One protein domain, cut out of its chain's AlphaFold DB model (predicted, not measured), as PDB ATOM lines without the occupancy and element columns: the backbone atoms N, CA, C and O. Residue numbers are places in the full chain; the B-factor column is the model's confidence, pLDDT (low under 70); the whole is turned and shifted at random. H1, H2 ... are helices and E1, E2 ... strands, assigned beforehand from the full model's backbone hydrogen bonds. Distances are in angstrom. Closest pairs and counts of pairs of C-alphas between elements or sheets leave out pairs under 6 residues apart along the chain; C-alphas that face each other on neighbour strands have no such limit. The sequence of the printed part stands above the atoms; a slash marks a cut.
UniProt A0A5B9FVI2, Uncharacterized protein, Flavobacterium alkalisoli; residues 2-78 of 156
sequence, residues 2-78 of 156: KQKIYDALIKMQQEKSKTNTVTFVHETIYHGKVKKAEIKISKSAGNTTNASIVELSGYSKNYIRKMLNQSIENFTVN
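AT A GLANCE: This is residues 2 to 78 of the 156 residues of an uncharacterized protein of Flavobacterium alkalisoli (UniProt A0A5B9FVI2). A narrow, twisted sheet of three long antiparallel strands has two helices over one face and leaves the other face bare. H1 covers E1 and E2, H2 covers E2 and E3, and the two helices stand at a steep angle to each other; the turns after E1 and after E2 lie at the two ends of the long axis. The printed part has 77 residues, with two named helices and three named strands in the order H1, E1, E2, E3, H2; the sheet's order is E1, E2, E3, and the class is mixed, helices and strands. The whole is compact, with a radius of gyration of the C-alphas of 12.9 A, yet its outline is a rod spanning 41 by 19 by 17 A.

HOW THE PARTS SIT: H1, residues 2 to 14, is on the sheet of E1, residues 20 to 30, E2, residues 33 to 43, and E3, residues 49 to 57. Its height over the sheet is 8.6 A, and it lies over E1 and E2, running along the strands at 13 degrees to E1 on the local plane. Its closest C-alphas to E1 are those of Ala 8 and Val 22, 5.9 A apart. The strands form a meander, each the antiparallel neighbour of the one before, with E1 and E3 as edge strands. In the hairpin E1 and E2, N 26 and O 37 are within hydrogen-bond range at 2.8 A, as are N 41 and O 22 at 2.8 A. In the hairpin E2 and E3, N 42 and O 50 are within range at 2.8 A, and N 36 and O 57 at 2.9 A. H2, residues 61 to 78, is on the same face as H1, which gives two layers, helices on one face of a sheet. Its height is 9.2 A, and it lies over E2 and E3, only just along the strands at 28 degrees to E3 on the local plane. Its closest C-alphas to E3 are those of Leu 68 and Ala 51, 6.8 A apart. With residues 67 to 75 alone H2 touches H1, at a steep tilt of 47 degrees, the same way; the closest C-alphas are those of Lys 2 and Ser 71, 6.6 A apart. In H1 and H2 every O i to N i+4 pair is within hydrogen-bond range.

IN THESE COORDINATES: H1 begins at C-alpha 2, (173.100, 218.445, 174.090), and is 18.6 A long. E1 measures 32.3 A and E2 32.7 A from first to last C-alpha; E2 begins at C-alpha 33, (164.185, 212.590, 191.715). E3 is 24.0 A long. H2 is 25.6 A long and ends at C-alpha 78, (177.051, 223.624, 161.825).

THE WHOLE: The two C-alphas farthest apart are those of Gly 32 and Gly 46, 42.6 A. The printed part has no cut, and its four links are tight. Mean pLDDT of the printed part is 79.9; it is under 70 at residues 14 to 19, 44 to 47 and 74 to 78.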
ATOM      1  N   LYS A   2     172.477 217.906 175.320       73.50
ATOM      2  CA  LYS A   2     173.100 218.445 174.090       73.50
ATOM      3  C   LYS A   2     174.185 217.533 173.498       73.50
ATOM      4  O   LYS A   2     174.099 217.210 172.324       73.50
ATOM      5  N   GLN A   3     175.116 217.057 174.330       70.94
ATOM      6  CA  GLN A   3     176.165 216.124 173.905       70.94
ATOM      7  C   GLN A   3     175.586 214.829 173.317       70.94
ATOM      8  O   GLN A   3     175.881 214.497 172.185       70.94
ATOM      9  N   LYS A   4     174.643 214.174 174.009       80.00
ATOM     10  CA  LYS A   4     174.002 212.946 173.504       80.00
ATOM     11  C   LYS A   4     173.269 213.141 172.170       80.00
ATOM     12  O   LYS A   4     173.287 212.246 171.336       80.00
ATOM     13  N   ILE A   5     172.633 214.300 171.964       77.75
ATOM     14  CA  ILE A   5     172.022 214.651 170.672       77.75
ATOM     15  C   ILE A   5     173.109 214.796 169.604       77.75
ATOM     16  O   ILE A   5     172.969 214.248 168.518       77.75
ATOM     17  N   TYR A   6     174.187 215.510 169.923       74.81
ATOM     18  CA  TYR A   6     175.319 215.698 169.027       74.81
ATOM     19  C   TYR A   6     175.951 214.358 168.615       74.81
ATOM     20  O   TYR A   6     176.077 214.086 167.423       74.81
ATOM     21  N   ASP A   7     176.245 213.485 169.580       75.31
ATOM     22  CA  ASP A   7     176.828 212.160 169.346       75.31
ATOM     23  C   ASP A   7     175.900 211.283 168.494       75.31
ATOM     24  O   ASP A   7     176.349 210.620 167.559       75.31
ATOM     25  N   ALA A   8     174.591 211.314 168.773       78.62
ATOM     26  CA  ALA A   8     173.598 210.583 167.993       78.62
ATOM     27  C   ALA A   8     173.568 211.052 166.533       78.62
ATOM     28  O   ALA A   8     173.561 210.235 165.614       78.62
ATOM     29  N   LEU A   9     173.597 212.364 166.314       76.81
ATOM     30  CA  LEU A   9     173.558 212.948 164.979       76.81
ATOM     31  C   LEU A   9     174.861 212.706 164.198       76.81
ATOM     32  O   LEU A   9     174.817 212.421 163.000       76.81
ATOM     33  N   ILE A  10     176.010 212.728 164.874       73.69
ATOM     34  CA  ILE A  10     177.300 212.329 164.304       73.69
ATOM     35  C   ILE A  10     177.305 210.855 163.906       73.69
ATOM     36  O   ILE A  10     177.681 210.529 162.778       73.69
ATOM     37  N   LYS A  11     176.842 209.966 164.789       75.44
ATOM     38  CA  LYS A  11     176.735 208.533 164.497       75.44
ATOM     39  C   LYS A  11     175.896 208.294 163.239       75.44
ATOM     40  O   LYS A  11     176.303 207.556 162.346       75.44
ATOM     41  N   MET A  12     174.782 209.013 163.107       75.38
ATOM     42  CA  MET A  12     173.929 208.952 161.916       75.38
ATOM     43  C   MET A  12     174.599 209.482 160.641       75.38
ATOM     44  O   MET A  12     174.236 209.033 159.556       75.38
ATOM     45  N   GLN A  13     175.529 210.437 160.743       71.50
ATOM     46  CA  GLN A  13     176.312 210.936 159.607       71.50
ATOM     47  C   GLN A  13     177.387 209.933 159.163       71.50
ATOM     48  O   GLN A  13     177.696 209.858 157.973       71.50
ATOM     49  N   GLN A  14     177.958 209.173 160.099       68.19
ATOM     50  CA  GLN A  14     178.961 208.144 159.806       68.19
ATOM     51  C   GLN A  14     178.353 206.902 159.152       68.19
ATOM     52  O   GLN A  14     178.970 206.282 158.283       68.19
ATOM     53  N   GLU A  15     177.137 206.542 159.549       67.94
ATOM     54  CA  GLU A  15     176.386 205.457 158.935       67.94
ATOM     55  C   GLU A  15     175.978 205.873 157.505       67.94
ATOM     56  O   GLU A  15     175.057 206.656 157.296       67.94
ATOM     57  N   LYS A  16     176.657 205.342 156.477       59.31
ATOM     58  CA  LYS A  16     176.415 205.642 155.043       59.31
ATOM     59  C   LYS A  16     175.024 205.229 154.515       59.31
ATOM     60  O   LYS A  16     174.788 205.258 153.308       59.31
ATOM     61  N   SER A  17     174.111 204.803 155.383       59.44
ATOM     62  CA  SER A  17     172.762 204.391 155.008       59.44
ATOM     63  C   SER A  17     171.828 205.597 154.824       59.44
ATOM     64  O   SER A  17     171.921 206.610 155.515       59.44
ATOM     65  N   LYS A  18     170.914 205.478 153.848       57.91
ATOM     66  CA  LYS A  18     169.907 206.501 153.505       57.91
ATOM     67  C   LYS A  18     168.870 206.711 154.614       57.91
ATOM     68  O   LYS A  18     168.237 207.765 154.644       57.91
ATOM     69  N   THR A  19     168.717 205.732 155.505       60.88
ATOM     70  CA  THR A  19     167.796 205.791 156.638       60.88
ATOM     71  C   THR A  19     168.495 205.248 157.868       60.88
ATOM     72  O   THR A  19     168.759 204.052 157.941       60.88
ATOM     73  N   ASN A  20     168.758 206.118 158.841       77.50
ATOM     74  CA  ASN A  20     169.366 205.728 160.110       77.50
ATOM     75  C   ASN A  20     168.518 206.231 161.261       77.50
ATOM     76  O   ASN A  20     167.867 207.277 161.171       77.50
ATOM     77  N   THR A  21     168.521 205.461 162.339       83.25
ATOM     78  CA  THR A  21     167.810 205.772 163.570       83.25
ATOM     79  C   THR A  21     168.759 205.564 164.731       83.25
ATOM     80  O   THR A  21     169.327 204.486 164.873       83.25
ATOM     81  N   VAL A  22     168.880 206.570 165.590       86.38
ATOM     82  CA  VAL A  22     169.607 206.454 166.852       86.38
ATOM     83  C   VAL A  22     168.662 206.777 167.993       86.38
ATOM     84  O   VAL A  22     168.012 207.823 168.004       86.38
ATOM     85  N   THR A  23     168.607 205.873 168.964       89.56
ATOM     86  CA  THR A  23     167.902 206.083 170.225       89.56
ATOM     87  C   THR A  23     168.924 206.305 171.330       89.56
ATOM     88  O   THR A  23     169.924 205.591 171.405       89.56
ATOM     89  N   PHE A  24     168.685 207.287 172.195       87.94
ATOM     90  CA  PHE A  24     169.493 207.499 173.390       87.94
ATOM     91  C   PHE A  24     168.626 207.895 174.582       87.94
ATOM     92  O   PHE A  24     167.571 208.516 174.444       87.94
ATOM     93  N   VAL A  25     169.121 207.583 175.778       90.75
ATOM     94  CA  VAL A  25     168.498 207.970 177.046       90.75
ATOM     95  C   VAL A  25     169.261 209.143 177.644       90.75
ATOM     96  O   VAL A  25     170.484 209.096 177.797       90.75
ATOM     97  N   HIS A  26     168.560 210.211 178.005       88.75
ATOM     98  CA  HIS A  26     169.083 211.282 178.841       88.75
ATOM     99  C   HIS A  26     168.480 211.191 180.237       88.75
ATOM    100  O   HIS A  26     167.265 211.273 180.390       88.75
ATOM    101  N   GLU A  27     169.344 211.070 181.238       90.44
ATOM    102  CA  GLU A  27     168.951 210.987 182.635       90.44
ATOM    103  C   GLU A  27     169.686 212.048 183.455       90.44
ATOM    104  O   GLU A  27     170.867 212.318 183.211       90.44
ATOM    105  N   THR A  28     168.979 212.669 184.398       87.38
ATOM    106  CA  THR A  28     169.557 213.558 185.414       87.38
ATOM    107  C   THR A  28     168.835 213.379 186.738       87.38
ATOM    108  O   THR A  28     167.616 213.207 186.750       87.38
ATOM    109  N   ILE A  29     169.551 213.546 187.844       86.75
ATOM    110  CA  ILE A  29     168.959 213.623 189.179       86.75
ATOM    111  C   ILE A  29     168.731 215.098 189.519       86.75
ATOM    112  O   ILE A  29     169.651 215.908 189.438       86.75
ATOM    113  N   TYR A  30     167.501 215.459 189.887       80.69
ATOM    114  CA  TYR A  30     167.157 216.809 190.335       80.69
ATOM    115  C   TYR A  30     166.313 216.727 191.603       80.69
ATOM    116  O   TYR A  30     165.229 216.142 191.579       80.69
ATOM    117  N   HIS A  31     166.815 217.297 192.704       83.56
ATOM    118  CA  HIS A  31     166.209 217.188 194.043       83.56
ATOM    119  C   HIS A  31     165.877 215.739 194.435       83.56
ATOM    120  O   HIS A  31     164.756 215.431 194.830       83.56
ATOM    121  N   GLY A  32     166.828 214.819 194.232       84.94
ATOM    122  CA  GLY A  32     166.669 213.397 194.567       84.94
ATOM    123  C   GLY A  32     165.701 212.613 193.671       84.94
ATOM    124  O   GLY A  32     165.544 211.411 193.859       84.94
ATOM    125  N   LYS A  33     165.070 213.253 192.678       87.38
ATOM    126  CA  LYS A  33     164.185 212.590 191.715       87.38
ATOM    127  C   LYS A  33     164.902 212.371 190.391       87.38
ATOM    128  O   LYS A  33     165.473 213.306 189.821       87.38
ATOM    129  N   VAL A  34     164.827 211.143 189.889       88.06
ATOM    130  CA  VAL A  34     165.312 210.792 188.554       88.06
ATOM    131  C   VAL A  34     164.391 211.422 187.513       88.06
ATOM    132  O   VAL A  34     163.173 211.246 187.542       88.06
ATOM    133  N   LYS A  35     164.985 212.170 186.586       91.81
ATOM    134  CA  LYS A  35     164.332 212.661 185.373       91.81
ATOM    135  C   LYS A  35     164.934 211.922 184.189       91.81
ATOM    136  O   LYS A  35     166.152 211.936 184.031       91.81
ATOM    137  N   LYS A  36     164.091 211.314 183.358       92.00
ATOM    138  CA  LYS A  36     164.484 210.480 182.217       92.00
ATOM    139  C   LYS A  36     163.776 210.953 180.952       92.00
ATOM    140  O   LYS A  36     162.577 211.222 180.966       92.00
ATOM    141  N   ALA A  37     164.509 211.049 179.854       91.50
ATOM    142  CA  ALA A  37     163.966 211.250 178.518       91.50
ATOM    143  C   ALA A  37     164.622 210.251 177.567       91.50
ATOM    144  O   ALA A  37     165.836 210.298 177.366       91.50
ATOM    145  N   GLU A  38     163.831 209.365 176.975       93.38
ATOM    146  CA  GLU A  38     164.267 208.520 175.869       93.38
ATOM    147  C   GLU A  38     163.890 209.193 174.556       93.38
ATOM    148  O   GLU A  38     162.749 209.614 174.348       93.38
ATOM    149  N   ILE A  39     164.878 209.351 173.684       92.75
ATOM    150  CA  ILE A  39     164.769 210.171 172.485       92.75
ATOM    151  C   ILE A  39     165.217 209.341 171.299       92.75
ATOM    152  O   ILE A  39     166.289 208.740 171.322       92.75
ATOM    153  N   LYS A  40     164.402 209.366 170.249       90.88
ATOM    154  CA  LYS A  40     164.683 208.751 168.960       90.88
ATOM    155  C   LYS A  40     164.949 209.847 167.943       90.88
ATOM    156  O   LYS A  40     164.108 210.721 167.742       90.88
ATOM    157  N   ILE A  41     166.102 209.789 167.292       87.88
ATOM    158  CA  ILE A  41     166.449 210.644 166.161       87.88
ATOM    159  C   ILE A  41     166.481 209.776 164.908       87.88
ATOM    160  O   ILE A  41     167.094 208.712 164.899       87.88
ATOM    161  N   SER A  42     165.811 210.221 163.851       84.94
ATOM    162  CA  SER A  42     165.719 209.518 162.573       84.94
ATOM    163  C   SER A  42     166.061 210.452 161.423       84.94
ATOM    164  O   SER A  42     165.559 211.577 161.378       84.94
ATOM    165  N   LYS A  43     166.860 209.971 160.473       76.94
ATOM    166  CA  LYS A  43     167.161 210.667 159.222       76.94
ATOM    167  C   LYS A  43     166.448 209.938 158.096       76.94
ATOM    168  O   LYS A  43     166.643 208.735 157.935       76.94
ATOM    169  N   SER A  44     165.592 210.645 157.369       69.88
ATOM    170  CA  SER A  44     164.917 210.113 156.183       69.88
ATOM    171  C   SER A  44     165.749 210.371 154.924       69.88
ATOM    172  O   SER A  44     166.666 211.198 154.923       69.88
ATOM    173  N   ALA A  45     165.404 209.685 153.829       58.53
ATOM    174  CA  ALA A  45     166.144 209.680 152.562       58.53
ATOM    175  C   ALA A  45     166.354 211.065 151.895       58.53
ATOM    176  O   ALA A  45     167.067 211.151 150.900       58.53
ATOM    177  N   GLY A  46     165.791 212.147 152.447       55.94
ATOM    178  CA  GLY A  46     165.933 213.533 151.985       55.94
ATOM    179  C   GLY A  46     166.789 214.439 152.881       55.94
ATOM    180  O   GLY A  46     166.576 215.644 152.890       55.94
ATOM    181  N   ASN A  47     167.716 213.890 153.679       64.38
ATOM    182  CA  ASN A  47     168.519 214.623 154.681       64.38
ATOM    183  C   ASN A  47     167.728 215.280 155.829       64.38
ATOM    184  O   ASN A  47     168.335 215.884 156.716       64.38
ATOM    185  N   THR A  48     166.405 215.124 155.879       70.31
ATOM    186  CA  THR A  48     165.593 215.625 156.988       70.31
ATOM    187  C   THR A  48     165.880 214.821 158.251       70.31
ATOM    188  O   THR A  48     165.740 213.596 158.274       70.31
ATOM    189  N   THR A  49     166.277 215.523 159.310       77.06
ATOM    190  CA  THR A  49     166.485 214.948 160.640       77.06
ATOM    191  C   THR A  49     165.255 215.226 161.491       77.06
ATOM    192  O   THR A  49     164.922 216.378 161.748       77.06
ATOM    193  N   ASN A  50     164.598 214.168 161.952       82.19
ATOM    194  CA  ASN A  50     163.458 214.239 162.857       82.19
ATOM    195  C   ASN A  50     163.865 213.716 164.237       82.19
ATOM    196  O   ASN A  50     164.588 212.725 164.323       82.19
ATOM    197  N   ALA A  51     163.364 214.334 165.307       86.62
ATOM    198  CA  ALA A  51     163.448 213.780 166.656       86.62
ATOM    199  C   ALA A  51     162.066 213.605 167.277       86.62
ATOM    200  O   ALA A  51     161.200 214.476 167.178       86.62
ATOM    201  N   SER A  52     161.893 212.496 167.983       89.06
ATOM    202  CA  SER A  52     160.715 212.204 168.783       89.06
ATOM    203  C   SER A  52     161.108 211.754 170.188       89.06
ATOM    204  O   SER A  52     162.191 211.221 170.430       89.06
ATOM    205  N   ILE A  53     160.213 212.020 171.137       91.50
ATOM    206  CA  ILE A  53     160.334 211.563 172.521       91.50
ATOM    207  C   ILE A  53     159.619 210.213 172.590       91.50
ATOM    208  O   ILE A  53     158.426 210.156 172.288       91.50
ATOM    209  N   VAL A  54     160.352 209.160 172.941       90.94
ATOM    210  CA  VAL A  54     159.839 207.789 173.096       90.94
ATOM    211  C   VAL A  54     159.224 207.625 174.479       90.94
ATOM    212  O   VAL A  54     158.074 207.220 174.608       90.94
ATOM    213  N   GLU A  55     159.967 208.027 175.507       90.62
ATOM    214  CA  GLU A  55     159.559 207.929 176.904       90.62
ATOM    215  C   GLU A  55     159.988 209.196 177.650       90.62
ATOM    216  O   GLU A  55     161.017 209.807 177.338       90.62
ATOM    217  N   LEU A  56     159.195 209.614 178.637       92.44
ATOM    218  CA  LEU A  56     159.472 210.806 179.427       92.44
ATOM    219  C   LEU A  56     159.015 210.637 180.876       92.44
ATOM    220  O   LEU A  56     157.845 210.370 181.130       92.44
ATOM    221  N   SER A  57     159.917 210.899 181.817       91.19
ATOM    222  CA  SER A  57     159.635 210.953 183.250       91.19
ATOM    223  C   SER A  57     160.331 212.154 183.892       91.19
ATOM    224  O   SER A  57     161.487 212.457 183.591       91.19
ATOM    225  N   GLY A  58     159.621 212.886 184.752       86.88
ATOM    226  CA  GLY A  58     160.164 214.008 185.533       86.88
ATOM    227  C   GLY A  58     160.564 215.268 184.741       86.88
ATOM    228  O   GLY A  58     160.885 216.295 185.346       86.88
ATOM    229  N   TYR A  59     160.527 215.234 183.409       88.38
ATOM    230  CA  TYR A  59     160.747 216.384 182.528       88.38
ATOM    231  C   TYR A  59     159.436 216.910 181.933       88.38
ATOM    232  O   TYR A  59     158.505 216.157 181.666       88.38
ATOM    233  N   SER A  60     159.397 218.210 181.628       88.88
ATOM    234  CA  SER A  60     158.337 218.786 180.793       88.88
ATOM    235  C   SER A  60     158.546 218.409 179.324       88.88
ATOM    236  O   SER A  60     159.626 218.620 178.765       88.88
ATOM    237  N   LYS A  61     157.492 217.914 178.663       88.19
ATOM    238  CA  LYS A  61     157.521 217.562 177.233       88.19
ATOM    239  C   LYS A  61     157.908 218.757 176.356       88.19
ATOM    240  O   LYS A  61     158.692 218.605 175.421       88.19
ATOM    241  N   ASN A  62     157.418 219.950 176.695       90.19
ATOM    242  CA  ASN A  62     157.737 221.185 175.974       90.19
ATOM    243  C   ASN A  62     159.211 221.574 176.131       90.19
ATOM    244  O   ASN A  62     159.837 221.994 175.159       90.19
ATOM    245  N   TYR A  63     159.778 221.384 177.325       87.44
ATOM    246  CA  TYR A  63     161.196 221.640 177.577       87.44
ATOM    247  C   TYR A  63     162.092 220.745 176.709       87.44
ATOM    248  O   TYR A  63     162.953 221.257 175.993       87.44
ATOM    249  N   ILE A  64     161.840 219.430 176.693       90.12
ATOM    250  CA  ILE A  64     162.623 218.492 175.873       90.12
ATOM    251  C   ILE A  64     162.447 218.776 174.381       90.12
ATOM    252  O   ILE A  64     163.434 218.808 173.651       90.12
ATOM    253  N   ARG A  65     161.221 219.053 173.922       89.25
ATOM    254  CA  ARG A  65     160.966 219.401 172.516       89.25
ATOM    255  C   ARG A  65     161.725 220.664 172.095       89.25
ATOM    256  O   ARG A  65     162.349 220.663 171.039       89.25
ATOM    257  N   LYS A  66     161.727 221.715 172.925       87.12
ATOM    258  CA  LYS A  66     162.488 222.945 172.650       87.12
ATOM    259  C   LYS A  66     163.989 222.661 172.558       87.12
ATOM    260  O   LYS A  66     164.630 223.109 171.612       87.12
ATOM    261  N   MET A  67     164.532 221.881 173.495       84.31
ATOM    262  CA  MET A  67     165.940 221.479 173.464       84.31
ATOM    263  C   MET A  67     166.301 220.658 172.224       84.31
ATOM    264  O   MET A  67     167.370 220.874 171.651       84.31
ATOM    265  N   LEU A  68     165.433 219.732 171.813       87.00
ATOM    266  CA  LEU A  68     165.645 218.904 170.627       87.00
ATOM    267  C   LEU A  68     165.664 219.740 169.356       87.00
ATOM    268  O   LEU A  68     166.630 219.653 168.603       87.00
ATOM    269  N   ASN A  69     164.654 220.588 169.163       84.06
ATOM    270  CA  ASN A  69     164.553 221.441 167.980       84.06
ATOM    271  C   ASN A  69     165.766 222.368 167.864       84.06
ATOM    272  O   ASN A  69     166.417 222.379 166.827       84.06
ATOM    273  N   GLN A  70     166.139 223.049 168.955       80.75
ATOM    274  CA  GLN A  70     167.326 223.910 168.976       80.75
ATOM    275  C   GLN A  70     168.613 223.136 168.671       80.75
ATOM    276  O   GLN A  70     169.499 223.640 167.991       80.75
ATOM    277  N   SER A  71     168.746 221.910 169.181       77.25
ATOM    278  CA  SER A  71     169.958 221.113 168.962       77.25
ATOM    279  C   SER A  71     170.043 220.577 167.530       77.25
ATOM    280  O   SER A  71     171.128 220.590 166.957       77.25
ATOM    281  N   ILE A  72     168.922 220.151 166.937       77.62
ATOM    282  CA  ILE A  72     168.868 219.695 165.539       77.62
ATOM    283  C   ILE A  72     169.104 220.858 164.582       77.62
ATOM    284  O   ILE A  72     169.907 220.728 163.664       77.62
ATOM    285  N   GLU A  73     168.456 222.001 164.795       73.25
ATOM    286  CA  GLU A  73     168.660 223.198 163.974       73.25
ATOM    287  C   GLU A  73     170.138 223.613 163.980       73.25
ATOM    288  O   GLU A  73     170.756 223.755 162.924       73.25
ATOM    289  N   ASN A  74     170.753 223.649 165.167       66.62
ATOM    290  CA  ASN A  74     172.186 223.892 165.295       66.62
ATOM    291  C   ASN A  74     173.032 222.830 164.578       66.62
ATOM    292  O   ASN A  74     174.045 223.182 163.979       66.62
ATOM    293  N   PHE A  75     172.640 221.553 164.607       67.62
ATOM    294  CA  PHE A  75     173.375 220.469 163.951       67.62
ATOM    295  C   PHE A  75     173.315 220.568 162.420       67.62
ATOM    296  O   PHE A  75     174.349 220.519 161.755       67.62
ATOM    297  N   THR A  76     172.119 220.764 161.861       59.56
ATOM    298  CA  THR A  76     171.878 220.774 160.403       59.56
ATOM    299  C   THR A  76     172.671 221.876 159.692       59.56
ATOM    300  O   THR A  76     172.991 221.747 158.514       59.56
ATOM    301  N   VAL A  77     173.036 222.938 160.415       53.59
ATOM    302  CA  VAL A  77     173.767 224.091 159.872       53.59
ATOM    303  C   VAL A  77     175.280 224.035 160.168       53.59
ATOM    304  O   VAL A  77     176.069 224.646 159.438       53.59
ATOM    305  N   ASN A  78     175.747 223.310 161.201       57.22
ATOM    306  CA  ASN A  78     177.051 223.624 161.825       57.22
ATOM    307  C   ASN A  78     178.029 222.472 162.095       57.22
ATOM    308  O   ASN A  78     179.066 222.722 162.708       57.22
TER     309      ASN A  78